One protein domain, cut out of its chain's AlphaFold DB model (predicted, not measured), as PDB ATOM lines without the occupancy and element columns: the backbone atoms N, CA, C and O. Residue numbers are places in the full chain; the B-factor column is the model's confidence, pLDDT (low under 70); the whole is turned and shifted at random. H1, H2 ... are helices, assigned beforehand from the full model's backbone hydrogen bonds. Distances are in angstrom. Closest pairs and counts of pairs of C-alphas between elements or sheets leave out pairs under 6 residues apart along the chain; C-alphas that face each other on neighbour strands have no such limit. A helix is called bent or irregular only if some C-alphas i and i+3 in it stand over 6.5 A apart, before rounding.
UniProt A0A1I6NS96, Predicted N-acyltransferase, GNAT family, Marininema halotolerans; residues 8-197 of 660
ATOM      1  N   TRP A   8     -42.454 -69.768 -27.198       67.38
ATOM      2  CA  TRP A   8     -41.224 -70.389 -27.702       67.38
ATOM      3  C   TRP A   8     -40.972 -70.123 -29.194       67.38
ATOM      4  O   TRP A   8     -39.826 -69.919 -29.586       67.38
ATOM      5  N   LYS A   9     -42.019 -70.057 -30.033       68.50
ATOM      6  CA  LYS A   9     -41.880 -69.763 -31.472       68.50
ATOM      7  C   LYS A   9     -41.459 -68.301 -31.683       68.50
ATOM      8  O   LYS A   9     -40.692 -67.999 -32.597       68.50
ATOM      9  N   SER A  10     -41.891 -67.403 -30.792       69.38
ATOM     10  CA  SER A  10     -41.460 -65.997 -30.772       69.38
ATOM     11  C   SER A  10     -39.979 -65.858 -30.389       69.38
ATOM     12  O   SER A  10     -39.224 -65.174 -31.074       69.38
ATOM     13  N   ILE A  11     -39.527 -66.581 -29.360       73.94
ATOM     14  CA  ILE A  11     -38.116 -66.573 -28.934       73.94
ATOM     15  C   ILE A  11     -37.216 -67.183 -30.014       73.94
ATOM     16  O   ILE A  11     -36.207 -66.586 -30.383       73.94
ATOM     17  N   TYR A  12     -37.598 -68.339 -30.563       77.31
ATOM     18  CA  TYR A  12     -36.825 -69.012 -31.605       77.31
ATOM     19  C   TYR A  12     -36.639 -68.118 -32.837       77.31
ATOM     20  O   TYR A  12     -35.511 -67.913 -33.270       77.31
ATOM     21  N   SER A  13     -37.723 -67.517 -33.344       75.00
ATOM     22  CA  SER A  13     -37.663 -66.612 -34.505       75.00
ATOM     23  C   SER A  13     -36.842 -65.342 -34.256       75.00
ATOM     24  O   SER A  13     -36.229 -64.808 -35.179       75.00
ATOM     25  N   HIS A  14     -36.778 -64.866 -33.010       77.88
ATOM     26  CA  HIS A  14     -35.917 -63.745 -32.651       77.88
ATOM     27  C   HIS A  14     -34.429 -64.117 -32.671       77.88
ATOM     28  O   HIS A  14     -33.622 -63.367 -33.218       77.88
ATOM     29  N   VAL A  15     -34.058 -65.265 -32.095       78.94
ATOM     30  CA  VAL A  15     -32.652 -65.701 -31.975       78.94
ATOM     31  C   VAL A  15     -32.085 -66.188 -33.313       78.94
ATOM     32  O   VAL A  15     -30.889 -66.056 -33.559       78.94
ATOM     33  N   THR A  16     -32.924 -66.713 -34.204       78.88
ATOM     34  CA  THR A  16     -32.503 -67.138 -35.549       78.88
ATOM     35  C   THR A  16     -32.547 -66.017 -36.589       78.88
ATOM     36  O   THR A  16     -32.083 -66.221 -37.710       78.88
ATOM     37  N   SER A  17     -33.048 -64.825 -36.240       80.69
ATOM     38  CA  SER A  17     -33.123 -63.692 -37.169       80.69
ATOM     39  C   SER A  17     -31.723 -63.208 -37.591       80.69
ATOM     40  O   SER A  17     -30.890 -62.900 -36.727       80.69
ATOM     41  N   PRO A  18     -31.464 -63.048 -38.906       79.62
ATOM     42  CA  PRO A  18     -30.223 -62.462 -39.411       79.62
ATOM     43  C   PRO A  18     -29.929 -61.076 -38.826       79.62
ATOM     44  O   PRO A  18     -28.782 -60.771 -38.498       79.62
ATOM     45  N   SER A  19     -30.960 -60.245 -38.642       79.00
ATOM     46  CA  SER A  19     -30.812 -58.906 -38.062       79.00
ATOM     47  C   SER A  19     -30.351 -58.956 -36.598       79.00
ATOM     48  O   SER A  19     -29.525 -58.140 -36.185       79.00
ATOM     49  N   THR A  20     -30.825 -59.935 -35.817       83.31
ATOM     50  CA  THR A  20     -30.360 -60.166 -34.437       83.31
ATOM     51  C   THR A  20     -28.889 -60.592 -34.420       83.31
ATOM     52  O   THR A  20     -28.092 -60.032 -33.666       83.31
ATOM     53  N   TRP A  21     -28.493 -61.507 -35.311       84.00
ATOM     54  CA  TRP A  21     -27.094 -61.928 -35.449       84.00
ATOM     55  C   TRP A  21     -26.158 -60.782 -35.839       84.00
ATOM     56  O   TRP A  21     -25.050 -60.698 -35.311       84.00
ATOM     57  N   MET A  22     -26.596 -59.859 -36.699       80.69
ATOM     58  CA  MET A  22     -25.822 -58.647 -37.000       80.69
ATOM     59  C   MET A  22     -25.676 -57.725 -35.784       80.69
ATOM     60  O   MET A  22     -24.624 -57.105 -35.614       80.69
ATOM     61  N   GLY A  23     -26.696 -57.652 -34.924       84.06
ATOM     62  CA  GLY A  23     -26.616 -56.976 -33.627       84.06
ATOM     63  C   GLY A  23     -25.511 -57.565 -32.755       84.06
ATOM     64  O   GLY A  23     -24.605 -56.847 -32.330       84.06
ATOM     65  N   TYR A  24     -25.523 -58.885 -32.567       87.94
ATOM     66  CA  TYR A  24     -24.501 -59.590 -31.789       87.94
ATOM     67  C   TYR A  24     -23.104 -59.450 -32.388       87.94
ATOM     68  O   TYR A  24     -22.156 -59.151 -31.663       87.94
ATOM     69  N   LEU A  25     -22.970 -59.578 -33.709       86.06
ATOM     70  CA  LEU A  25     -21.700 -59.355 -34.391       86.06
ATOM     71  C   LEU A  25     -21.193 -57.924 -34.164       86.06
ATOM     72  O   LEU A  25     -20.020 -57.736 -33.856       86.06
ATOM     73  N   SER A  26     -22.069 -56.920 -34.251       83.94
ATOM     74  CA  SER A  26     -21.708 -55.518 -33.999       83.94
ATOM     75  C   SER A  26     -21.239 -55.290 -32.563       83.94
ATOM     76  O   SER A  26     -20.274 -54.560 -32.350       83.94
ATOM     77  N   ALA A  27     -21.879 -55.934 -31.585       89.19
ATOM     78  CA  ALA A  27     -21.459 -55.886 -30.187       89.19
ATOM     79  C   ALA A  27     -20.078 -56.504 -29.971       89.19
ATOM     80  O   ALA A  27     -19.239 -55.902 -29.307       89.19
ATOM     81  N   VAL A  28     -19.827 -57.677 -30.560       90.06
ATOM     82  CA  VAL A  28     -18.519 -58.342 -30.486       90.06
ATOM     83  C   VAL A  28     -17.446 -57.484 -31.149       90.06
ATOM     84  O   VAL A  28     -16.395 -57.259 -30.559       90.06
ATOM     85  N   LEU A  29     -17.715 -56.950 -32.342       87.19
ATOM     86  CA  LEU A  29     -16.788 -56.066 -33.049       87.19
ATOM     87  C   LEU A  29     -16.482 -54.799 -32.247       87.19
ATOM     88  O   LEU A  29     -15.323 -54.404 -32.162       87.19
ATOM     89  N   MET A  30     -17.493 -54.190 -31.623       87.62
ATOM     90  CA  MET A  30     -17.292 -53.040 -30.745       87.62
ATOM     91  C   MET A  30     -16.422 -53.398 -29.543       87.62
ATOM     92  O   MET A  30     -15.457 -52.690 -29.259       87.62
ATOM     93  N   TYR A  31     -16.759 -54.488 -28.854       91.94
ATOM     94  CA  TYR A  31     -16.019 -54.967 -27.695       91.94
ATOM     95  C   TYR A  31     -14.551 -55.193 -28.049       91.94
ATOM     96  O   TYR A  31     -13.680 -54.617 -27.410       91.94
ATOM     97  N   LEU A  32     -14.276 -55.958 -29.109       90.25
ATOM     98  CA  LEU A  32     -12.914 -56.240 -29.560       90.25
ATOM     99  C   LEU A  32     -12.167 -54.961 -29.938       90.25
ATOM    100  O   LEU A  32     -11.007 -54.805 -29.566       90.25
ATOM    101  N   ALA A  33     -12.828 -54.037 -30.640       86.75
ATOM    102  CA  ALA A  33     -12.204 -52.795 -31.065       86.75
ATOM    103  C   ALA A  33     -11.792 -51.932 -29.869       86.75
ATOM    104  O   ALA A  33     -10.633 -51.548 -29.786       86.75
ATOM    105  N   TYR A  34     -12.690 -51.666 -28.919       87.31
ATOM    106  CA  TYR A  34     -12.357 -50.846 -27.749       87.31
ATOM    107  C   TYR A  34     -11.469 -51.578 -26.732       87.31
ATOM    108  O   TYR A  34     -10.609 -50.943 -26.124       87.31
ATOM    109  N   ALA A  35     -11.620 -52.895 -26.564       89.69
ATOM    110  CA  ALA A  35     -10.783 -53.681 -25.661       89.69
ATOM    111  C   ALA A  35      -9.330 -53.707 -26.138       89.69
ATOM    112  O   ALA A  35      -8.430 -53.459 -25.343       89.69
ATOM    113  N   PHE A  36      -9.104 -53.936 -27.434       85.81
ATOM    114  CA  PHE A  36      -7.766 -53.902 -28.020       85.81
ATOM    115  C   PHE A  36      -7.162 -52.497 -27.975       85.81
ATOM    116  O   PHE A  36      -5.989 -52.321 -27.665       85.81
ATOM    117  N   ALA A  37      -7.975 -51.489 -28.279       78.69
ATOM    118  CA  ALA A  37      -7.517 -50.120 -28.428       78.69
ATOM    119  C   ALA A  37      -7.168 -49.437 -27.089       78.69
ATOM    120  O   ALA A  37      -6.312 -48.556 -27.066       78.69
ATOM    121  N   GLY A  38      -7.800 -49.853 -25.985       76.69
ATOM    122  CA  GLY A  38      -7.579 -49.301 -24.641       76.69
ATOM    123  C   GLY A  38      -7.062 -50.294 -23.594       76.69
ATOM    124  O   GLY A  38      -7.089 -49.960 -22.415       76.69
ATOM    125  N   ASP A  39      -6.655 -51.506 -23.992       83.25
ATOM    126  CA  ASP A  39      -6.333 -52.638 -23.097       83.25
ATOM    127  C   ASP A  39      -7.415 -52.898 -22.022       83.25
ATOM    128  O   ASP A  39      -7.158 -53.136 -20.844       83.25
ATOM    129  N   ALA A  40      -8.681 -52.806 -22.437       86.38
ATOM    130  CA  ALA A  40      -9.849 -52.730 -21.557       86.38
ATOM    131  C   ALA A  40     -10.671 -54.035 -21.519       86.38
ATOM    132  O   ALA A  40     -11.892 -54.003 -21.359       86.38
ATOM    133  N   TRP A  41     -10.019 -55.191 -21.671       90.25
ATOM    134  CA  TRP A  41     -10.674 -56.497 -21.836       90.25
ATOM    135  C   TRP A  41     -11.662 -56.848 -20.717       90.25
ATOM    136  O   TRP A  41     -12.757 -57.324 -20.979       90.25
ATOM    137  N   LEU A  42     -11.328 -56.578 -19.455       92.81
ATOM    138  CA  LEU A  42     -12.204 -56.897 -18.317       92.81
ATOM    139  C   LEU A  42     -13.035 -55.697 -17.840       92.81
ATOM    140  O   LEU A  42     -13.578 -55.715 -16.737       92.81
ATOM    141  N   ASN A  43     -13.130 -54.632 -18.643       92.81
ATOM    142  CA  ASN A  43     -13.806 -53.413 -18.226       92.81
ATOM    143  C   ASN A  43     -15.335 -53.617 -18.153       92.81
ATOM    144  O   ASN A  43     -15.964 -53.898 -19.180       92.81
ATOM    145  N   PRO A  44     -15.968 -53.422 -16.979       91.81
ATOM    146  CA  PRO A  44     -17.400 -53.672 -16.815       91.81
ATOM    147  C   PRO A  44     -18.264 -52.716 -17.649       91.81
ATOM    148  O   PRO A  44     -19.327 -53.114 -18.125       91.81
ATOM    149  N   GLY A  45     -17.801 -51.482 -17.885       90.69
ATOM    150  CA  GLY A  45     -18.488 -50.523 -18.749       90.69
ATOM    151  C   GLY A  45     -18.465 -50.943 -20.213       90.69
ATOM    152  O   GLY A  45     -19.499 -50.902 -20.877       90.69
ATOM    153  N   LEU A  46     -17.319 -51.418 -20.711       92.12
ATOM    154  CA  LEU A  46     -17.216 -51.911 -22.084       92.12
ATOM    155  C   LEU A  46     -18.079 -53.159 -22.304       92.12
ATOM    156  O   LEU A  46     -18.820 -53.222 -23.286       92.12
ATOM    157  N   LEU A  47     -18.027 -54.125 -21.381       92.94
ATOM    158  CA  LEU A  47     -18.856 -55.332 -21.430       92.94
ATOM    159  C   LEU A  47     -20.350 -54.986 -21.409       92.94
ATOM    160  O   LEU A  47     -21.099 -55.429 -22.281       92.94
ATOM    161  N   GLY A  48     -20.773 -54.149 -20.456       93.12
ATOM    162  CA  GLY A  48     -22.169 -53.743 -20.305       93.12
ATOM    163  C   GLY A  48     -22.713 -53.016 -21.534       93.12
ATOM    164  O   GLY A  48     -23.770 -53.381 -22.049       93.12
ATOM    165  N   VAL A  49     -21.975 -52.032 -22.058       92.19
ATOM    166  CA  VAL A  49     -22.392 -51.277 -23.250       92.19
ATOM    167  C   VAL A  49     -22.401 -52.163 -24.498       92.19
ATOM    168  O   VAL A  49     -23.316 -52.052 -25.310       92.19
ATOM    169  N   SER A  50     -21.437 -53.078 -24.650       91.62
ATOM    170  CA  SER A  50     -21.400 -54.007 -25.791       91.62
ATOM    171  C   SER A  50     -22.608 -54.938 -25.800       91.62
ATOM    172  O   SER A  50     -23.289 -55.044 -26.819       91.62
ATOM    173  N   LEU A  51     -22.934 -55.549 -24.656       91.19
ATOM    174  CA  LEU A  51     -24.123 -56.393 -24.518       91.19
ATOM    175  C   LEU A  51     -25.412 -55.603 -24.773       91.19
ATOM    176  O   LEU A  51     -26.278 -56.064 -25.521       91.19
ATOM    177  N   PHE A  52     -25.513 -54.394 -24.211       90.12
ATOM    178  CA  PHE A  52     -26.655 -53.508 -24.425       90.12
ATOM    179  C   PHE A  52     -26.846 -53.181 -25.908       90.12
ATOM    180  O   PHE A  52     -27.950 -53.311 -26.431       90.12
ATOM    181  N   ILE A  53     -25.774 -52.818 -26.617       85.50
ATOM    182  CA  ILE A  53     -25.836 -52.512 -28.048       85.50
ATOM    183  C   ILE A  53     -26.231 -53.743 -28.853       85.50
ATOM    184  O   ILE A  53     -27.111 -53.634 -29.701       85.50
ATOM    185  N   GLY A  54     -25.653 -54.910 -28.574       86.19
ATOM    186  CA  GLY A  54     -25.992 -56.136 -29.301       86.19
ATOM    187  C   GLY A  54     -27.470 -56.486 -29.206       86.19
ATOM    188  O   GLY A  54     -28.092 -56.824 -30.212       86.19
ATOM    189  N   PHE A  55     -28.042 -56.330 -28.012       84.81
ATOM    190  CA  PHE A  55     -29.459 -56.566 -27.766       84.81
ATOM    191  C   PHE A  55     -30.358 -55.466 -28.352       84.81
ATOM    192  O   PHE A  55     -31.391 -55.759 -28.951       84.81
ATOM    193  N   CYS A  56     -29.984 -54.192 -28.208       82.88
ATOM    194  CA  CYS A  56     -30.837 -53.064 -28.582       82.88
ATOM    195  C   CYS A  56     -30.722 -52.638 -30.051       82.88
ATOM    196  O   CYS A  56     -31.666 -52.033 -30.560       82.88
ATOM    197  N   LEU A  57     -29.627 -52.938 -30.757       79.56
ATOM    198  CA  LEU A  57     -29.397 -52.477 -32.134       79.56
ATOM    199  C   LEU A  57     -30.519 -52.883 -33.115       79.56
ATOM    200  O   LEU A  57     -30.981 -52.009 -33.856       79.56
ATOM    201  N   PRO A  58     -31.055 -54.125 -33.093       74.06
ATOM    202  CA  PRO A  58     -32.187 -54.503 -33.948       74.06
ATOM    203  C   PRO A  58     -33.459 -53.682 -33.671       74.06
ATOM    204  O   PRO A  58     -34.263 -53.428 -34.570       74.06
ATOM    205  N   TYR A  59     -33.643 -53.223 -32.430       76.56
ATOM    206  CA  TYR A  59     -34.783 -52.402 -32.017       76.56
ATOM    207  C   TYR A  59     -34.559 -50.908 -32.271       76.56
ATOM    208  O   TYR A  59     -35.518 -50.185 -32.553       76.56
ATOM    209  N   TYR A  60     -33.309 -50.443 -32.219       77.56
ATOM    210  CA  TYR A  60     -32.943 -49.046 -32.439       77.56
ATOM    211  C   TYR A  60     -33.432 -48.538 -33.802       77.56
ATOM    212  O   TYR A  60     -34.056 -47.477 -33.866       77.56
ATOM    213  N   SER A  61     -33.246 -49.326 -34.871       69.69
ATOM    214  CA  SER A  61     -33.755 -48.991 -36.214       69.69
ATOM    215  C   SER A  61     -35.267 -48.720 -36.191       69.69
ATOM    216  O   SER A  61     -35.730 -47.708 -36.718       69.69
ATOM    217  N   LYS A  62     -36.051 -49.550 -35.486       73.69
ATOM    218  CA  LYS A  62     -37.512 -49.386 -35.371       73.69
ATOM    219  C   LYS A  62     -37.895 -48.086 -34.655       73.69
ATOM    220  O   LYS A  62     -38.811 -47.395 -35.099       73.69
ATOM    221  N   ILE A  63     -37.211 -47.748 -33.561       78.69
ATOM    222  CA  ILE A  63     -37.491 -46.530 -32.781       78.69
ATOM    223  C   ILE A  63     -37.092 -45.281 -33.574       78.69
ATOM    224  O   ILE A  63     -37.887 -44.352 -33.704       78.69
ATOM    225  N   SER A  64     -35.887 -45.284 -34.143       77.19
ATOM    226  CA  SER A  64     -35.357 -44.178 -34.945       77.19
ATOM    227  C   SER A  64     -36.251 -43.883 -36.156       77.19
ATOM    228  O   SER A  64     -36.617 -42.731 -36.399       77.19
ATOM    229  N   ASN A  65     -36.705 -44.927 -36.857       77.81
ATOM    230  CA  ASN A  65     -37.621 -44.782 -37.987       77.81
ATOM    231  C   ASN A  65     -38.981 -44.211 -37.570       77.81
ATOM    232  O   ASN A  65     -39.493 -43.332 -38.255       77.81
ATOM    233  N   ARG A  66     -39.544 -44.620 -36.423       82.88
ATOM    234  CA  ARG A  66     -40.804 -44.036 -35.923       82.88
ATOM    235  C   ARG A  66     -40.708 -42.538 -35.663       82.88
ATOM    236  O   ARG A  66     -41.687 -41.823 -35.852       82.88
ATOM    237  N   VAL A  67     -39.552 -42.058 -35.214       85.88
ATOM    238  CA  VAL A  67     -39.341 -40.627 -34.960       85.88
ATOM    239  C   VAL A  67     -39.298 -39.859 -36.278       85.88
ATOM    240  O   VAL A  67     -39.970 -38.836 -36.403       85.88
ATOM    241  N   ASP A  68     -38.584 -40.381 -37.280       85.19
ATOM    242  CA  ASP A  68     -38.588 -39.838 -38.648       85.19
ATOM    243  C   ASP A  68     -40.017 -39.781 -39.210       85.19
ATOM    244  O   ASP A  68     -40.455 -38.731 -39.675       85.19
ATOM    245  N   GLU A  69     -40.765 -40.884 -39.091       84.75
ATOM    246  CA  GLU A  69     -42.160 -41.009 -39.526       84.75
ATOM    247  C   GLU A  69     -43.076 -39.993 -38.832       84.75
ATOM    248  O   GLU A  69     -43.897 -39.359 -39.488       84.75
ATOM    249  N   TRP A  70     -42.924 -39.789 -37.521       88.06
ATOM    250  CA  TRP A  70     -43.737 -38.836 -36.763       88.06
ATOM    251  C   TRP A  70     -43.525 -37.392 -37.228       88.06
ATOM    252  O   TRP A  70     -44.491 -36.656 -37.454       88.06
ATOM    253  N   PHE A  71     -42.267 -36.981 -37.408       90.50
ATOM    254  CA  PHE A  71     -41.943 -35.647 -37.916       90.50
ATOM    255  C   PHE A  71     -42.407 -35.472 -39.360       90.50
ATOM    256  O   PHE A  71     -42.981 -34.433 -39.700       90.50
ATOM    257  N   ALA A  72     -42.185 -36.482 -40.199       87.38
ATOM    258  CA  ALA A  72     -42.607 -36.464 -41.587       87.38
ATOM    259  C   ALA A  72     -44.132 -36.368 -41.704       87.38
ATOM    260  O   ALA A  72     -44.622 -35.522 -42.443       87.38
ATOM    261  N   PHE A  73     -44.887 -37.122 -40.901       87.38
ATOM    262  CA  PHE A  73     -46.348 -37.059 -40.880       87.38
ATOM    263  C   PHE A  73     -46.864 -35.659 -40.521       87.38
ATOM    264  O   PHE A  73     -47.793 -35.156 -41.157       87.38
ATOM    265  N   LYS A  74     -46.228 -34.997 -39.543       87.88
ATOM    266  CA  LYS A  74     -46.608 -33.650 -39.089       87.88
ATOM    267  C   LYS A  74     -46.199 -32.522 -40.032       87.88
ATOM    268  O   LYS A  74     -46.896 -31.512 -40.084       87.88
ATOM    269  N   THR A  75     -45.069 -32.654 -40.723       89.69
ATOM    270  CA  THR A  75     -44.465 -31.543 -41.484       89.69
ATOM    271  C   THR A  75     -44.490 -31.738 -42.996       89.69
ATOM    272  O   THR A  75     -44.420 -30.755 -43.723       89.69
ATOM    273  N   ALA A  76     -44.595 -32.978 -43.476       89.12
ATOM    274  CA  ALA A  76     -44.361 -33.389 -44.863       89.12
ATOM    275  C   ALA A  76     -42.945 -33.056 -45.400       89.12
ATOM    276  O   ALA A  76     -42.699 -33.115 -46.605       89.12
ATOM    277  N   LEU A  77     -42.004 -32.723 -44.507       90.44
ATOM    278  CA  LEU A  77     -40.618 -32.352 -44.810       90.44
ATOM    279  C   LEU A  77     -39.644 -33.449 -44.363       90.44
ATOM    280  O   LEU A  77     -39.934 -34.214 -43.440       90.44
ATOM    281  N   VAL A  78     -38.462 -33.513 -44.986       90.00
ATOM    282  CA  VAL A  78     -37.439 -34.520 -44.638       90.00
ATOM    283  C   VAL A  78     -36.495 -34.045 -43.532       90.00
ATOM    284  O   VAL A  78     -35.997 -34.858 -42.753       90.00
ATOM    285  N   THR A  79     -36.238 -32.739 -43.441       91.44
ATOM    286  CA  THR A  79     -35.257 -32.166 -42.507       91.44
ATOM    287  C   THR A  79     -35.647 -32.357 -41.037       91.44
ATOM    288  O   THR A  79     -34.792 -32.814 -40.275       91.44
ATOM    289  N   PRO A  80     -36.901 -32.106 -40.604       91.25
ATOM    290  CA  PRO A  80     -37.283 -32.298 -39.203       91.25
ATOM    291  C   PRO A  80     -37.096 -33.744 -38.719       91.25
ATOM    292  O   PRO A  80     -36.607 -33.961 -37.613       91.25
ATOM    293  N   GLY A  81     -37.399 -34.735 -39.566       88.75
ATOM    294  CA  GLY A  81     -37.177 -36.150 -39.250       88.75
ATOM    295  C   GLY A  81     -35.694 -36.503 -39.091       88.75
ATOM    296  O   GLY A  81     -35.317 -37.187 -38.136       88.75
ATOM    297  N   ARG A  82     -34.826 -35.952 -39.955       88.62
ATOM    298  CA  ARG A  82     -33.360 -36.092 -39.830       88.62
ATOM    299  C   ARG A  82     -32.840 -35.478 -38.529       88.62
ATOM    300  O   ARG A  82     -32.022 -36.101 -37.857       88.62
ATOM    301  N   ILE A  83     -33.343 -34.303 -38.143       89.88
ATOM    302  CA  ILE A  83     -32.994 -33.655 -36.868       89.88
ATOM    303  C   ILE A  83     -33.447 -34.523 -35.688       89.88
ATOM    304  O   ILE A  83     -32.654 -34.786 -34.786       89.88
ATOM    305  N   GLY A  84     -34.686 -35.024 -35.708       89.38
ATOM    306  CA  GLY A  84     -35.210 -35.898 -34.658       89.38
ATOM    307  C   GLY A  84     -34.361 -37.156 -34.455       89.38
ATOM    308  O   GLY A  84     -33.973 -37.470 -33.328       89.38
ATOM    309  N   ARG A  85     -33.998 -37.842 -35.546       88.06
ATOM    310  CA  ARG A  85     -33.104 -39.011 -35.497       88.06
ATOM    311  C   ARG A  85     -31.712 -38.668 -34.986       88.06
ATOM    312  O   ARG A  85     -31.155 -39.418 -34.185       88.06
ATOM    313  N   PHE A  86     -31.165 -37.534 -35.415       90.56
ATOM    314  CA  PHE A  86     -29.867 -37.059 -34.953       90.56
ATOM    315  C   PHE A  86     -29.863 -36.790 -33.448       90.56
ATOM    316  O   PHE A  86     -28.946 -37.240 -32.775       90.56
ATOM    317  N   ILE A  87     -30.896 -36.142 -32.902       90.81
ATOM    318  CA  ILE A  87     -31.001 -35.868 -31.459       90.81
ATOM    319  C   ILE A  87     -31.014 -37.173 -30.656       90.81
ATOM    320  O   ILE A  87     -30.261 -37.309 -29.697       90.81
ATOM    321  N   ILE A  88     -31.817 -38.159 -31.065       89.56
ATOM    322  CA  ILE A  88     -31.898 -39.449 -30.361       89.56
ATOM    323  C   ILE A  88     -30.569 -40.204 -30.433       89.56
ATOM    324  O   ILE A  88     -30.101 -40.731 -29.425       89.56
ATOM    325  N   GLN A  89     -29.942 -40.241 -31.611       89.88
ATOM    326  CA  GLN A  89     -28.626 -40.857 -31.781       89.88
ATOM    327  C   GLN A  89     -27.550 -40.127 -30.962       89.88
ATOM    328  O   GLN A  89     -26.687 -40.787 -30.387       89.88
ATOM    329  N   LEU A  90     -27.608 -38.795 -30.879       92.44
ATOM    330  CA  LEU A  90     -26.672 -37.988 -30.103       92.44
ATOM    331  C   LEU A  90     -26.808 -38.271 -28.610       92.44
ATOM    332  O   LEU A  90     -25.799 -38.519 -27.961       92.44
ATOM    333  N   ILE A  91     -28.033 -38.299 -28.077       92.50
ATOM    334  CA  ILE A  91     -28.295 -38.652 -26.673       92.50
ATOM    335  C   ILE A  91     -27.732 -40.041 -26.367       92.50
ATOM    336  O   ILE A  91     -27.027 -40.219 -25.378       92.50
ATOM    337  N   PHE A  92     -27.988 -41.015 -27.239       90.44
ATOM    338  CA  PHE A  92     -27.455 -42.364 -27.083       90.44
ATOM    339  C   PHE A  92     -25.915 -42.391 -27.098       90.44
ATOM    340  O   PHE A  92     -25.302 -42.967 -26.201       90.44
ATOM    341  N   ASN A  93     -25.283 -41.731 -28.072       91.44
ATOM    342  CA  ASN A  93     -23.824 -41.681 -28.178       91.44
ATOM    343  C   ASN A  93     -23.194 -40.965 -26.975       91.44
ATOM    344  O   ASN A  93     -22.177 -41.425 -26.464       91.44
ATOM    345  N   LEU A  94     -23.806 -39.884 -26.480       94.00
ATOM    346  CA  LEU A  94     -23.369 -39.210 -25.256       94.00
ATOM    347  C   LEU A  94     -23.391 -40.175 -24.069       94.00
ATOM    348  O   LEU A  94     -22.387 -40.285 -23.374       94.00
ATOM    349  N   SER A  95     -24.477 -40.926 -23.870       92.06
ATOM    350  CA  SER A  95     -24.573 -41.922 -22.794       92.06
ATOM    351  C   SER A  95     -23.485 -42.996 -22.880       92.06
ATOM    352  O   SER A  95     -22.906 -43.368 -21.856       92.06
ATOM    353  N   VAL A  96     -23.162 -43.461 -24.092       91.25
ATOM    354  CA  VAL A  96     -22.071 -44.422 -24.324       91.25
ATOM    355  C   VAL A  96     -20.722 -43.812 -23.950       91.25
ATOM    356  O   VAL A  96     -19.994 -44.389 -23.144       91.25
ATOM    357  N   PHE A  97     -20.388 -42.632 -24.476       90.81
ATOM    358  CA  PHE A  97     -19.077 -42.025 -24.243       90.81
ATOM    359  C   PHE A  97     -18.890 -41.506 -22.816       90.81
ATOM    360  O   PHE A  97     -17.781 -41.587 -22.292       90.81
ATOM    361  N   PHE A  98     -19.949 -41.042 -22.147       92.75
ATOM    362  CA  PHE A  98     -19.890 -40.738 -20.715       92.75
ATOM    363  C   PHE A  98     -19.641 -41.998 -19.886       92.75
ATOM    364  O   PHE A  98     -18.807 -41.962 -18.986       92.75
ATOM    365  N   THR A  99     -20.295 -43.117 -20.218       91.94
ATOM    366  CA  THR A  99     -20.012 -44.410 -19.576       91.94
ATOM    367  C   THR A  99     -18.559 -44.823 -19.800       91.94
ATOM    368  O   THR A  99     -17.871 -45.159 -18.845       91.94
ATOM    369  N   PHE A 100     -18.058 -44.733 -21.034       91.19
ATOM    370  CA  PHE A 100     -16.673 -45.086 -21.356       91.19
ATOM    371  C   PHE A 100     -15.645 -44.205 -20.655       91.19
ATOM    372  O   PHE A 100     -14.610 -44.715 -20.230       91.19
ATOM    373  N   LEU A 101     -15.918 -42.911 -20.502       88.62
ATOM    374  CA  LEU A 101     -15.059 -42.023 -19.726       88.62
ATOM    375  C   LEU A 101     -15.105 -42.382 -18.233       88.62
ATOM    376  O   LEU A 101     -14.061 -42.474 -17.594       88.62
ATOM    377  N   ALA A 102     -16.300 -42.632 -17.686       89.75
ATOM    378  CA  ALA A 102     -16.495 -42.964 -16.275       89.75
ATOM    379  C   ALA A 102     -15.861 -44.306 -15.881       89.75
ATOM    380  O   ALA A 102     -15.373 -44.446 -14.761       89.75
ATOM    381  N   THR A 103     -15.846 -45.288 -16.787       90.00
ATOM    382  CA  THR A 103     -15.229 -46.595 -16.536       90.00
ATOM    383  C   THR A 103     -13.790 -46.694 -17.033       90.00
ATOM    384  O   THR A 103     -13.178 -47.744 -16.865       90.00
ATOM    385  N   GLY A 104     -13.226 -45.637 -17.625       86.38
ATOM    386  CA  GLY A 104     -11.834 -45.609 -18.087       86.38
ATOM    387  C   GLY A 104     -11.560 -46.377 -19.386       86.38
ATOM    388  O   GLY A 104     -10.410 -46.695 -19.664       86.38
ATOM    389  N   VAL A 105     -12.588 -46.674 -20.187       87.12
ATOM    390  CA  VAL A 105     -12.447 -47.280 -21.530       87.12
ATOM    391  C   VAL A 105     -11.842 -46.285 -22.521       87.12
ATOM    392  O   VAL A 105     -11.060 -46.665 -23.385       87.12
ATOM    393  N   VAL A 106     -12.207 -45.005 -22.403       83.81
ATOM    394  CA  VAL A 106     -11.637 -43.911 -23.199       83.81
ATOM    395  C   VAL A 106     -10.937 -42.940 -22.257       83.81
ATOM    396  O   VAL A 106     -11.529 -42.481 -21.280       83.81
ATOM    397  N   ARG A 107      -9.678 -42.607 -22.557       81.56
ATOM    398  CA  ARG A 107      -8.886 -41.659 -21.765       81.56
ATOM    399  C   ARG A 107      -9.338 -40.222 -22.038       81.56
ATOM    400  O   ARG A 107      -9.688 -39.862 -23.161       81.56
ATOM    401  N   SER A 108      -9.287 -39.372 -21.015       80.56
ATOM    402  CA  SER A 108      -9.665 -37.954 -21.118       80.56
ATOM    403  C   SER A 108      -8.794 -37.168 -22.110       80.56
ATOM    404  O   SER A 108      -9.304 -36.291 -22.804       80.56
ATOM    405  N   GLU A 109      -7.508 -37.510 -22.215       79.62
ATOM    406  CA  GLU A 109      -6.541 -36.917 -23.153       79.62
ATOM    407  C   GLU A 109      -6.941 -37.172 -24.614       79.62
ATOM    408  O   GLU A 109      -6.996 -36.250 -25.430       79.62
ATOM    409  N   ASP A 110      -7.302 -38.419 -24.918       76.38
ATOM    410  CA  ASP A 110      -7.744 -38.847 -26.243       76.38
ATOM    411  C   ASP A 110      -9.086 -38.219 -26.627       76.38
ATOM    412  O   ASP A 110      -9.287 -37.802 -27.771       76.38
ATOM    413  N   ALA A 111      -9.987 -38.083 -25.649       78.19
ATOM    414  CA  ALA A 111     -11.234 -37.359 -25.826       78.19
ATOM    415  C   ALA A 111     -10.998 -35.869 -26.105       78.19
ATOM    416  O   ALA A 111     -11.636 -35.308 -26.994       78.19
ATOM    417  N   GLY A 112     -10.064 -35.227 -25.395       79.69
ATOM    418  CA  GLY A 112      -9.741 -33.807 -25.559       79.69
ATOM    419  C   GLY A 112      -9.344 -33.436 -26.990       79.69
ATOM    420  O   GLY A 112      -9.844 -32.447 -27.525       79.69
ATOM    421  N   ALA A 113      -8.541 -34.275 -27.652       78.38
ATOM    422  CA  ALA A 113      -8.108 -34.066 -29.039       78.38
ATOM    423  C   ALA A 113      -9.259 -34.068 -30.067       78.38
ATOM    424  O   ALA A 113      -9.107 -33.548 -31.171       78.38
ATOM    425  N   LEU A 114     -10.413 -34.638 -29.708       80.50
ATOM    426  CA  LEU A 114     -11.613 -34.720 -30.543       80.50
ATOM    427  C   LEU A 114     -12.729 -33.769 -30.068       80.50
ATOM    428  O   LEU A 114     -13.873 -33.914 -30.493       80.50
ATOM    429  N   GLY A 115     -12.417 -32.796 -29.200       84.94
ATOM    430  CA  GLY A 115     -13.399 -31.857 -28.641       84.94
ATOM    431  C   GLY A 115     -14.149 -32.393 -27.415       84.94
ATOM    432  O   GLY A 115     -15.271 -31.971 -27.131       84.94
ATOM    433  N   GLY A 116     -13.553 -33.342 -26.694       87.88
ATOM    434  CA  GLY A 116     -14.142 -34.009 -25.535       87.88
ATOM    435  C   GLY A 116     -15.246 -35.004 -25.904       87.88
ATOM    436  O   GLY A 116     -15.465 -35.333 -27.070       87.88
ATOM    437  N   VAL A 117     -15.990 -35.458 -24.890       89.88
ATOM    438  CA  VAL A 117     -17.135 -36.377 -25.060       89.88
ATOM    439  C   VAL A 117     -18.164 -35.821 -26.051       89.88
ATOM    440  O   VAL A 117     -18.680 -36.559 -26.885       89.88
ATOM    441  N   TRP A 118     -18.422 -34.513 -26.001       91.56
ATOM    442  CA  TRP A 118     -19.353 -33.840 -26.908       91.56
ATOM    443  C   TRP A 118     -18.892 -33.869 -28.362       91.56
ATOM    444  O   TRP A 118     -19.693 -34.180 -29.242       91.56
ATOM    445  N   GLY A 119     -17.616 -33.571 -28.615       90.25
ATOM    446  CA  GLY A 119     -17.062 -33.580 -29.964       90.25
ATOM    447  C   GLY A 119     -17.067 -34.979 -30.579       90.25
ATOM    448  O   GLY A 119     -17.578 -35.149 -31.689       90.25
ATOM    449  N   ILE A 120     -16.630 -35.999 -29.828       88.31
ATOM    450  CA  ILE A 120     -16.704 -37.398 -30.279       88.31
ATOM    451  C   ILE A 120     -18.155 -37.787 -30.553       88.31
ATOM    452  O   ILE A 120     -18.464 -38.252 -31.649       88.31
ATOM    453  N   ALA A 121     -19.067 -37.552 -29.605       91.38
ATOM    454  CA  ALA A 121     -20.464 -37.926 -29.772       91.38
ATOM    455  C   ALA A 121     -21.107 -37.227 -30.980       91.38
ATOM    456  O   ALA A 121     -21.826 -37.883 -31.737       91.38
ATOM    457  N   MET A 122     -20.835 -35.939 -31.219       91.75
ATOM    458  CA  MET A 122     -21.326 -35.232 -32.407       91.75
ATOM    459  C   MET A 122     -20.776 -35.828 -33.704       91.75
ATOM    460  O   MET A 122     -21.560 -36.111 -34.612       91.75
ATOM    461  N   LEU A 123     -19.464 -36.057 -33.791       90.81
ATOM    462  CA  LEU A 123     -18.829 -36.619 -34.984       90.81
ATOM    463  C   LEU A 123     -19.322 -38.040 -35.268       90.81
ATOM    464  O   LEU A 123     -19.707 -38.336 -36.400       90.81
ATOM    465  N   THR A 124     -19.415 -38.891 -34.241       90.38
ATOM    466  CA  THR A 124     -19.965 -40.249 -34.363       90.38
ATOM    467  C   THR A 124     -21.413 -40.197 -34.826       90.38
ATOM    468  O   THR A 124     -21.808 -40.970 -35.694       90.38
ATOM    469  N   THR A 125     -22.213 -39.273 -34.286       91.81
ATOM    470  CA  THR A 125     -23.620 -39.102 -34.675       91.81
ATOM    471  C   THR A 125     -23.744 -38.680 -36.136       91.81
ATOM    472  O   THR A 125     -24.530 -39.273 -36.875       91.81
ATOM    473  N   ALA A 126     -22.954 -37.696 -36.570       91.56
ATOM    474  CA  ALA A 126     -22.960 -37.211 -37.945       91.56
ATOM    475  C   ALA A 126     -22.517 -38.300 -38.936       91.56
ATOM    476  O   ALA A 126     -23.202 -38.537 -39.933       91.56
ATOM    477  N   ALA A 127     -21.444 -39.031 -38.617       90.00
ATOM    478  CA  ALA A 127     -20.980 -40.167 -39.408       90.00
ATOM    479  C   ALA A 127     -22.030 -41.294 -39.466       90.00
ATOM    480  O   ALA A 127     -22.348 -41.782 -40.552       90.00
ATOM    481  N   SER A 128     -22.648 -41.646 -38.329       89.00
ATOM    482  CA  SER A 128     -23.720 -42.651 -38.258       89.00
ATOM    483  C   SER A 128     -24.914 -42.283 -39.138       89.00
ATOM    484  O   SER A 128     -25.417 -43.135 -39.867       89.00
ATOM    485  N   GLN A 129     -25.379 -41.029 -39.092       87.81
ATOM    486  CA  GLN A 129     -26.496 -40.569 -39.927       87.81
ATOM    487  C   GLN A 129     -26.127 -40.560 -41.416       87.81
ATOM    488  O   GLN A 129     -26.930 -40.976 -42.254       87.81
ATOM    489  N   GLY A 130     -24.899 -40.150 -41.742       88.38
ATOM    490  CA  GLY A 130     -24.344 -40.207 -43.092       88.38
ATOM    491  C   GLY A 130     -24.379 -41.599 -43.702       88.38
ATOM    492  O   GLY A 130     -24.940 -41.813 -44.778       88.38
ATOM    493  N   ILE A 131     -23.818 -42.555 -42.968       86.81
ATOM    494  CA  ILE A 131     -23.734 -43.950 -43.384       86.81
ATOM    495  C   ILE A 131     -25.125 -44.583 -43.475       86.81
ATOM    496  O   ILE A 131     -25.393 -45.301 -44.432       86.81
ATOM    497  N   GLN A 132     -26.036 -44.282 -42.545       85.25
ATOM    498  CA  GLN A 132     -27.428 -44.734 -42.637       85.25
ATOM    499  C   GLN A 132     -28.107 -44.234 -43.915       85.25
ATOM    500  O   GLN A 132     -28.789 -45.002 -44.591       85.25
ATOM    501  N   TYR A 133     -27.912 -42.962 -44.274       83.44
ATOM    502  CA  TYR A 133     -28.478 -42.409 -45.502       83.44
ATOM    503  C   TYR A 133     -27.896 -43.083 -46.750       83.44
ATOM    504  O   TYR A 133     -28.645 -43.448 -47.654       83.44
ATOM    505  N   LEU A 134     -26.582 -43.322 -46.770       85.19
ATOM    506  CA  LEU A 134     -25.928 -44.064 -47.846       85.19
ATOM    507  C   LEU A 134     -26.443 -45.509 -47.942       85.19
ATOM    508  O   LEU A 134     -26.755 -45.972 -49.034       85.19
ATOM    509  N   ALA A 135     -26.581 -46.203 -46.814       85.81
ATOM    510  CA  ALA A 135     -27.100 -47.566 -46.738       85.81
ATOM    511  C   ALA A 135     -28.534 -47.679 -47.279       85.81
ATOM    512  O   ALA A 135     -28.844 -48.613 -48.022       85.81
ATOM    513  N   ILE A 136     -29.389 -46.705 -46.947       81.06
ATOM    514  CA  ILE A 136     -30.754 -46.598 -47.475       81.06
ATOM    515  C   ILE A 136     -30.726 -46.310 -48.982       81.06
ATOM    516  O   ILE A 136     -31.454 -46.954 -49.726       81.06
ATOM    517  N   ALA A 137     -29.873 -45.394 -49.451       81.19
ATOM    518  CA  ALA A 137     -29.751 -45.083 -50.877       81.19
ATOM    519  C   ALA A 137     -29.250 -46.287 -51.699       81.19
ATOM    520  O   ALA A 137     -29.687 -46.502 -52.828       81.19
ATOM    521  N   LEU A 138     -28.352 -47.103 -51.136       84.62
ATOM    522  CA  LEU A 138     -27.927 -48.370 -51.738       84.62
ATOM    523  C   LEU A 138     -29.087 -49.369 -51.807       84.62
ATOM    524  O   LEU A 138     -29.334 -49.924 -52.876       84.62
ATOM    525  N   ALA A 139     -29.844 -49.528 -50.719       79.31
ATOM    526  CA  ALA A 139     -31.016 -50.403 -50.700       79.31
ATOM    527  C   ALA A 139     -32.093 -49.947 -51.703       79.31
ATOM    528  O   ALA A 139     -32.656 -50.769 -52.423       79.31
ATOM    529  N   ASN A 140     -32.321 -48.636 -51.839       77.44
ATOM    530  CA  ASN A 140     -33.229 -48.064 -52.839       77.44
ATOM    531  C   ASN A 140     -32.777 -48.342 -54.283       77.44
ATOM    532  O   ASN A 140     -33.607 -48.367 -55.188       77.44
ATOM    533  N   ARG A 141     -31.473 -48.553 -54.500       75.69
ATOM    534  CA  ARG A 141     -30.878 -48.975 -55.778       75.69
ATOM    535  C   ARG A 141     -30.714 -50.488 -55.893       75.69
ATOM    536  O   ARG A 141     -29.973 -50.942 -56.759       75.69
ATOM    537  N   GLU A 142     -31.402 -51.248 -55.044       71.38
ATOM    538  CA  GLU A 142     -31.448 -52.714 -55.083       71.38
ATOM    539  C   GLU A 142     -30.110 -53.373 -54.721       71.38
ATOM    540  O   GLU A 142     -29.843 -54.523 -55.060       71.38
ATOM    541  N   ILE A 143     -29.258 -52.646 -53.996       79.19
ATOM    542  CA  ILE A 143     -27.998 -53.158 -53.465       79.19
ATOM    543  C   ILE A 143     -28.217 -53.478 -51.989       79.19
ATOM    544  O   ILE A 143     -28.134 -52.596 -51.136       79.19
ATOM    545  N   GLY A 144     -28.482 -54.749 -51.688       76.00
ATOM    546  CA  GLY A 144     -28.724 -55.227 -50.324       76.00
ATOM    547  C   GLY A 144     -30.082 -54.807 -49.751       76.00
ATOM    548  O   GLY A 144     -30.909 -54.197 -50.424       76.00
ATOM    549  N   GLU A 145     -30.329 -55.159 -48.490       76.19
ATOM    550  CA  GLU A 145     -31.572 -54.828 -47.782       76.19
ATOM    551  C   GLU A 145     -31.327 -53.688 -46.787       76.19
ATOM    552  O   GLU A 145     -30.256 -53.591 -46.191       76.19
ATOM    553  N   THR A 146     -32.324 -52.823 -46.603       77.12
ATOM    554  CA  THR A 146     -32.206 -51.580 -45.828       77.12
ATOM    555  C   THR A 146     -31.653 -51.789 -44.418       77.12
ATOM    556  O   THR A 146     -30.662 -51.154 -44.056       77.12
ATOM    557  N   ASN A 147     -32.264 -52.660 -43.610       76.00
ATOM    558  CA  ASN A 147     -31.844 -52.869 -42.224       76.00
ATOM    559  C   ASN A 147     -30.450 -53.496 -42.143       76.00
ATOM    560  O   ASN A 147     -29.633 -53.061 -41.332       76.00
ATOM    561  N   ARG A 148     -30.155 -54.472 -43.005       77.38
ATOM    562  CA  ARG A 148     -28.838 -55.122 -43.074       77.38
ATOM    563  C   ARG A 148     -27.737 -54.158 -43.509       77.38
ATOM    564  O   ARG A 148     -26.684 -54.111 -42.876       77.38
ATOM    565  N   ASN A 149     -27.988 -53.334 -44.524       84.44
ATOM    566  CA  ASN A 149     -27.052 -52.302 -44.966       84.44
ATOM    567  C   ASN A 149     -26.791 -51.278 -43.856       84.44
ATOM    568  O   ASN A 149     -25.645 -50.899 -43.617       84.44
ATOM    569  N   VAL A 150     -27.850 -50.839 -43.166       82.94
ATOM    570  CA  VAL A 150     -27.739 -49.912 -42.033       82.94
ATOM    571  C   VAL A 150     -26.929 -50.543 -40.905       82.94
ATOM    572  O   VAL A 150     -26.020 -49.896 -40.392       82.94
ATOM    573  N   ALA A 151     -27.207 -51.799 -40.548       79.19
ATOM    574  CA  ALA A 151     -26.471 -52.515 -39.515       79.19
ATOM    575  C   ALA A 151     -24.982 -52.620 -39.866       79.19
ATOM    576  O   ALA A 151     -24.155 -52.174 -39.078       79.19
ATOM    577  N   ALA A 152     -24.643 -53.095 -41.070       82.69
ATOM    578  CA  ALA A 152     -23.257 -53.187 -41.535       82.69
ATOM    579  C   ALA A 152     -22.549 -51.825 -41.518       82.69
ATOM    580  O   ALA A 152     -21.417 -51.704 -41.046       82.69
ATOM    581  N   GLY A 153     -23.228 -50.780 -41.996       85.81
ATOM    582  CA  GLY A 153     -22.704 -49.422 -41.987       85.81
ATOM    583  C   GLY A 153     -22.433 -48.894 -40.573       85.81
ATOM    584  O   GLY A 153     -21.382 -48.304 -40.321       85.81
ATOM    585  N   LEU A 154     -23.344 -49.144 -39.631       83.06
ATOM    586  CA  LEU A 154     -23.146 -48.791 -38.226       83.06
ATOM    587  C   LEU A 154     -21.987 -49.576 -37.600       83.06
ATOM    588  O   LEU A 154     -21.192 -48.973 -36.881       83.06
ATOM    589  N   SER A 155     -21.826 -50.869 -37.908       81.94
ATOM    590  CA  SER A 155     -20.680 -51.663 -37.439       81.94
ATOM    591  C   SER A 155     -19.352 -51.070 -37.923       81.94
ATOM    592  O   SER A 155     -18.424 -50.910 -37.133       81.94
ATOM    593  N   ILE A 156     -19.268 -50.678 -39.200       83.75
ATOM    594  CA  ILE A 156     -18.084 -50.009 -39.764       83.75
ATOM    595  C   ILE A 156     -17.820 -48.686 -39.036       83.75
ATOM    596  O   ILE A 156     -16.681 -48.409 -38.658       83.75
ATOM    597  N   ASN A 157     -18.862 -47.886 -38.788       86.12
ATOM    598  CA  ASN A 157     -18.707 -46.622 -38.074       86.12
ATOM    599  C   ASN A 157     -18.175 -46.824 -36.649       86.12
ATOM    600  O   ASN A 157     -17.322 -46.062 -36.195       86.12
ATOM    601  N   ILE A 158     -18.650 -47.859 -35.952       83.69
ATOM    602  CA  ILE A 158     -18.182 -48.218 -34.611       83.69
ATOM    603  C   ILE A 158     -16.686 -48.553 -34.630       83.69
ATOM    604  O   ILE A 158     -15.943 -48.023 -33.805       83.69
ATOM    605  N   LEU A 159     -16.237 -49.376 -35.584       83.75
ATOM    606  CA  LEU A 159     -14.824 -49.747 -35.723       83.75
ATOM    607  C   LEU A 159     -13.934 -48.523 -35.978       83.75
ATOM    608  O   LEU A 159     -12.909 -48.353 -35.319       83.75
ATOM    609  N   ILE A 160     -14.346 -47.643 -36.897       84.56
ATOM    610  CA  ILE A 160     -13.617 -46.403 -37.207       84.56
ATOM    611  C   ILE A 160     -13.571 -45.487 -35.981       84.56
ATOM    612  O   ILE A 160     -12.522 -44.927 -35.668       84.56
ATOM    613  N   THR A 161     -14.691 -45.357 -35.270       84.44
ATOM    614  CA  THR A 161     -14.788 -44.516 -34.073       84.44
ATOM    615  C   THR A 161     -13.876 -45.033 -32.959       84.44
ATOM    616  O   THR A 161     -13.162 -44.240 -32.352       84.44
ATOM    617  N   ALA A 162     -13.839 -46.347 -32.723       82.88
ATOM    618  CA  ALA A 162     -12.952 -46.961 -31.735       82.88
ATOM    619  C   ALA A 162     -11.470 -46.733 -32.076       82.88
ATOM    620  O   ALA A 162     -10.687 -46.322 -31.221       82.88
ATOM    621  N   ALA A 163     -11.095 -46.925 -33.347       82.44
ATOM    622  CA  ALA A 163      -9.728 -46.698 -33.807       82.44
ATOM    623  C   ALA A 163      -9.302 -45.222 -33.688       82.44
ATOM    624  O   ALA A 163      -8.182 -44.928 -33.261       82.44
ATOM    625  N   ALA A 164     -10.208 -44.293 -34.015       82.00
ATOM    626  CA  ALA A 164      -9.983 -42.859 -33.860       82.00
ATOM    627  C   ALA A 164      -9.877 -42.452 -32.382       82.00
ATOM    628  O   ALA A 164      -8.990 -41.669 -32.025       82.00
ATOM    629  N   ALA A 165     -10.728 -43.006 -31.513       76.75
ATOM    630  CA  ALA A 165     -10.675 -42.758 -30.075       76.75
ATOM    631  C   ALA A 165      -9.302 -43.145 -29.508       76.75
ATOM    632  O   ALA A 165      -8.673 -42.328 -28.847       76.75
ATOM    633  N   ALA A 166      -8.755 -44.302 -29.881       74.12
ATOM    634  CA  ALA A 166      -7.429 -44.726 -29.425       74.12
ATOM    635  C   ALA A 166      -6.233 -44.106 -30.164       74.12
ATOM    636  O   ALA A 166      -5.087 -44.439 -29.881       74.12
ATOM    637  N   GLY A 167      -6.465 -43.204 -31.123       72.25
ATOM    638  CA  GLY A 167      -5.379 -42.446 -31.751       72.25
ATOM    639  C   GLY A 167      -4.503 -43.227 -32.713       72.25
ATOM    640  O   GLY A 167      -3.342 -42.873 -32.913       72.25
ATOM    641  N   LEU A 168      -5.060 -44.249 -33.360       75.69
ATOM    642  CA  LEU A 168      -4.345 -45.047 -34.350       75.69
ATOM    643  C   LEU A 168      -4.092 -44.244 -35.641       75.69
ATOM    644  O   LEU A 168      -4.940 -44.180 -36.532       75.69
ATOM    645  N   GLY A 169      -2.907 -43.645 -35.770       75.44
ATOM    646  CA  GLY A 169      -2.407 -43.051 -37.018       75.44
ATOM    647  C   GLY A 169      -3.342 -42.007 -37.650       75.44
ATOM    648  O   GLY A 169      -3.777 -41.056 -37.007       75.44
ATOM    649  N   TRP A 170      -3.657 -42.176 -38.939       80.31
ATOM    650  CA  TRP A 170      -4.472 -41.241 -39.731       80.31
ATOM    651  C   TRP A 170      -5.992 -41.366 -39.499       80.31
ATOM    652  O   TRP A 170      -6.772 -40.634 -40.110       80.31
ATOM    653  N   THR A 171      -6.439 -42.259 -38.607       81.56
ATOM    654  CA  THR A 171      -7.875 -42.509 -38.371       81.56
ATOM    655  C   THR A 171      -8.593 -41.324 -37.726       81.56
ATOM    656  O   THR A 171      -9.731 -41.043 -38.089       81.56
ATOM    657  N   ARG A 172      -7.927 -40.573 -36.837       83.50
ATOM    658  CA  ARG A 172      -8.479 -39.360 -36.203       83.50
ATOM    659  C   ARG A 172      -8.865 -38.269 -37.209       83.50
ATOM    660  O   ARG A 172     -10.039 -37.899 -37.242       83.50
ATOM    661  N   PRO A 173      -7.945 -37.751 -38.049       85.44
ATOM    662  CA  PRO A 173      -8.308 -36.735 -39.034       85.44
ATOM    663  C   PRO A 173      -9.320 -37.261 -40.058       85.44
ATOM    664  O   PRO A 173     -10.241 -36.532 -40.420       85.44
ATOM    665  N   ALA A 174      -9.221 -38.531 -40.470       82.75
ATOM    666  CA  ALA A 174     -10.211 -39.135 -41.360       82.75
ATOM    667  C   ALA A 174     -11.611 -39.169 -40.730       82.75
ATOM    668  O   ALA A 174     -12.575 -38.780 -41.381       82.75
ATOM    669  N   PHE A 175     -11.730 -39.562 -39.463       85.62
ATOM    670  CA  PHE A 175     -12.999 -39.592 -38.740       85.62
ATOM    671  C   PHE A 175     -13.633 -38.201 -38.613       85.62
ATOM    672  O   PHE A 175     -14.827 -38.051 -38.872       85.62
ATOM    673  N   ILE A 176     -12.837 -37.173 -38.294       85.88
ATOM    674  CA  ILE A 176     -13.312 -35.781 -38.234       85.88
ATOM    675  C   ILE A 176     -13.846 -35.340 -39.599       85.88
ATOM    676  O   ILE A 176     -14.974 -34.855 -39.697       85.88
ATOM    677  N   VAL A 177     -13.056 -35.530 -40.660       86.69
ATOM    678  CA  VAL A 177     -13.441 -35.125 -42.019       86.69
ATOM    679  C   VAL A 177     -14.699 -35.865 -42.458       86.69
ATOM    680  O   VAL A 177     -15.645 -35.233 -42.915       86.69
ATOM    681  N   VAL A 178     -14.749 -37.184 -42.272       84.44
ATOM    682  CA  VAL A 178     -15.901 -38.017 -42.631       84.44
ATOM    683  C   VAL A 178     -17.151 -37.590 -41.859       84.44
ATOM    684  O   VAL A 178     -18.202 -37.409 -42.471       84.44
ATOM    685  N   GLY A 179     -17.045 -37.365 -40.547       85.44
ATOM    686  CA  GLY A 179     -18.153 -36.899 -39.714       85.44
ATOM    687  C   GLY A 179     -18.695 -35.541 -40.161       85.44
ATOM    688  O   GLY A 179     -19.904 -35.392 -40.338       85.44
ATOM    689  N   ILE A 180     -17.815 -34.568 -40.418       86.69
ATOM    690  CA  ILE A 180     -18.210 -33.231 -40.890       86.69
ATOM    691  C   ILE A 180     -18.819 -33.306 -42.288       86.69
ATOM    692  O   ILE A 180     -19.894 -32.752 -42.509       86.69
ATOM    693  N   VAL A 181     -18.169 -34.000 -43.227       88.06
ATOM    694  CA  VAL A 181     -18.649 -34.125 -44.609       88.06
ATOM    695  C   VAL A 181     -20.019 -34.783 -44.625       88.06
ATOM    696  O   VAL A 181     -20.942 -34.229 -45.214       88.06
ATOM    697  N   PHE A 182     -20.201 -35.912 -43.938       85.75
ATOM    698  CA  PHE A 182     -21.508 -36.558 -43.874       85.75
ATOM    699  C   PHE A 182     -22.556 -35.686 -43.184       85.75
ATOM    700  O   PHE A 182     -23.671 -35.588 -43.694       85.75
ATOM    701  N   GLY A 183     -22.206 -35.018 -42.082       83.12
ATOM    702  CA  GLY A 183     -23.100 -34.084 -41.401       83.12
ATOM    703  C   GLY A 183     -23.567 -32.964 -42.330       83.12
ATOM    704  O   GLY A 183     -24.762 -32.805 -42.565       83.12
ATOM    705  N   VAL A 184     -22.634 -32.225 -42.929       85.94
ATOM    706  CA  VAL A 184     -22.939 -31.088 -43.809       85.94
ATOM    707  C   VAL A 184     -23.679 -31.540 -45.064       85.94
ATOM    708  O   VAL A 184     -24.694 -30.944 -45.417       85.94
ATOM    709  N   VAL A 185     -23.213 -32.597 -45.732       85.69
ATOM    710  CA  VAL A 185     -23.808 -33.063 -46.991       85.69
ATOM    711  C   VAL A 185     -25.211 -33.609 -46.754       85.69
ATOM    712  O   VAL A 185     -26.142 -33.205 -47.448       85.69
ATOM    713  N   VAL A 186     -25.415 -34.483 -45.765       80.19
ATOM    714  CA  VAL A 186     -26.733 -35.096 -45.547       80.19
ATOM    715  C   VAL A 186     -27.746 -34.079 -45.035       80.19
ATOM    716  O   VAL A 186     -28.872 -34.055 -45.537       80.19
ATOM    717  N   PHE A 187     -27.389 -33.206 -44.091       84.00
ATOM    718  CA  PHE A 187     -28.317 -32.159 -43.654       84.00
ATOM    719  C   PHE A 187     -28.543 -31.108 -44.739       84.00
ATOM    720  O   PHE A 187     -29.692 -30.763 -45.015       84.00
ATOM    721  N   GLY A 188     -27.482 -30.674 -45.422       88.12
ATOM    722  CA  GLY A 188     -27.550 -29.696 -46.504       88.12
ATOM    723  C   GLY A 188     -28.430 -30.154 -47.666       88.12
ATOM    724  O   GLY A 188     -29.278 -29.390 -48.121       88.12
ATOM    725  N   ILE A 189     -28.314 -31.418 -48.097       86.50
ATOM    726  CA  ILE A 189     -29.197 -32.000 -49.124       86.50
ATOM    727  C   ILE A 189     -30.658 -31.985 -48.657       86.50
ATOM    728  O   ILE A 189     -31.546 -31.640 -49.436       86.50
ATOM    729  N   GLY A 190     -30.919 -32.340 -47.394       88.06
ATOM    730  CA  GLY A 190     -32.273 -32.333 -46.829       88.06
ATOM    731  C   GLY A 190     -32.890 -30.936 -46.832       88.06
ATOM    732  O   GLY A 190     -33.970 -30.739 -47.387       88.06
ATOM    733  N   MET A 191     -32.153 -29.956 -46.303       91.31
ATOM    734  CA  MET A 191     -32.577 -28.556 -46.256       91.31
ATOM    735  C   MET A 191     -32.805 -27.985 -47.653       91.31
ATOM    736  O   MET A 191     -33.822 -27.344 -47.900       91.31
ATOM    737  N   ALA A 192     -31.888 -28.240 -48.587       90.56
ATOM    738  CA  ALA A 192     -32.010 -27.764 -49.958       90.56
ATOM    739  C   ALA A 192     -33.201 -28.409 -50.688       90.56
ATOM    740  O   ALA A 192     -33.875 -27.741 -51.476       90.56
ATOM    741  N   SER A 193     -33.492 -29.688 -50.422       89.56
ATOM    742  CA  SER A 193     -34.679 -30.359 -50.958       89.56
ATOM    743  C   SER A 193     -35.972 -29.730 -50.423       89.56
ATOM    744  O   SER A 193     -36.845 -29.359 -51.213       89.56
ATOM    745  N   ASP A 194     -36.075 -29.527 -49.107       92.50
ATOM    746  CA  ASP A 194     -37.249 -28.903 -48.486       92.50
ATOM    747  C   ASP A 194     -37.438 -27.451 -48.946       92.50
ATOM    748  O   ASP A 194     -38.547 -27.053 -49.306       92.50
ATOM    749  N   TRP A 195     -36.348 -26.684 -49.051       92.56
ATOM    750  CA  TRP A 195     -36.361 -25.313 -49.565       92.56
ATOM    751  C   TRP A 195     -36.975 -25.223 -50.964       92.56
ATOM    752  O   TRP A 195     -37.814 -24.367 -51.235       92.56
ATOM    753  N   ARG A 196     -36.604 -26.138 -51.862       91.31
ATOM    754  CA  ARG A 196     -37.165 -26.199 -53.221       91.31
ATOM    755  C   ARG A 196     -38.650 -26.552 -53.241       91.31
ATOM    756  O   ARG A 196     -39.347 -26.164 -54.176       91.31
ATOM    757  N   GLY A 197     -39.117 -27.313 -52.253       90.06
ATOM    758  CA  GLY A 197     -40.533 -27.619 -52.081       90.06
ATOM    759  C   GLY A 197     -41.342 -26.402 -51.648       90.06
ATOM    760  O   GLY A 197     -42.420 -26.170 -52.198       90.06
TER     761      GLY A 197
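This is residues 8 to 197 of the 660 residues of the protein "Predicted N-acyltransferase, GNAT family" of Marininema halotolerans (UniProt A0A1I6NS96). What shape is it? H2, H7, H6 and H8 make one layer, bent H3 and H4 pack on it as a second, and residues 8 to 16, with H1, stick out. H2, H3a, H4, H7 and H8 form a bundle, helices roughly side by side. What is printed? The printed part has 190 residues with eight named helices, H1 to H8, and no named strand: all helix. It is compact, with radius of gyration of the C-alphas 16.9 A, spanning 50 by 47 by 28 A.

Which residues are which? H1 is residues 8 to 15, H2 18 to 38, H3 44 to 75, H4 79 to 102, H5 108 to 112, H6 116 to 140, H7 146 to 165 and H8 171 to 197. By its hydrogen bonds H3 was assigned as one helix, but it is bent, its arms H3a, 44 to 55, and H3b, 58 to 75, standing at 65 degrees. What touches what? H2 and H3a form a hairpin whose closest C-alphas, Gly 23 and Gly 54, are 4.5 A apart. The hub H6 touches H4, closest at the C-alphas of Asn 93 and Ala 121, 5.3 A, at a steep tilt of 46 degrees. Every helix O i to N i+4 pair is within hydrogen-bond range except in H3b, with 13 of 14.

Where is the start? C-alpha 8 of H1 is at (-41.224, -70.389, -27.702). Where is the end? H8, 38.4 A long, ends with C-alpha 197 at (-40.533, -27.619, -52.081).

Is it whole? The printed part has no cut, and its links are tight. What is uncertain? Residues 8 to 10 and 61 have pLDDT under 70.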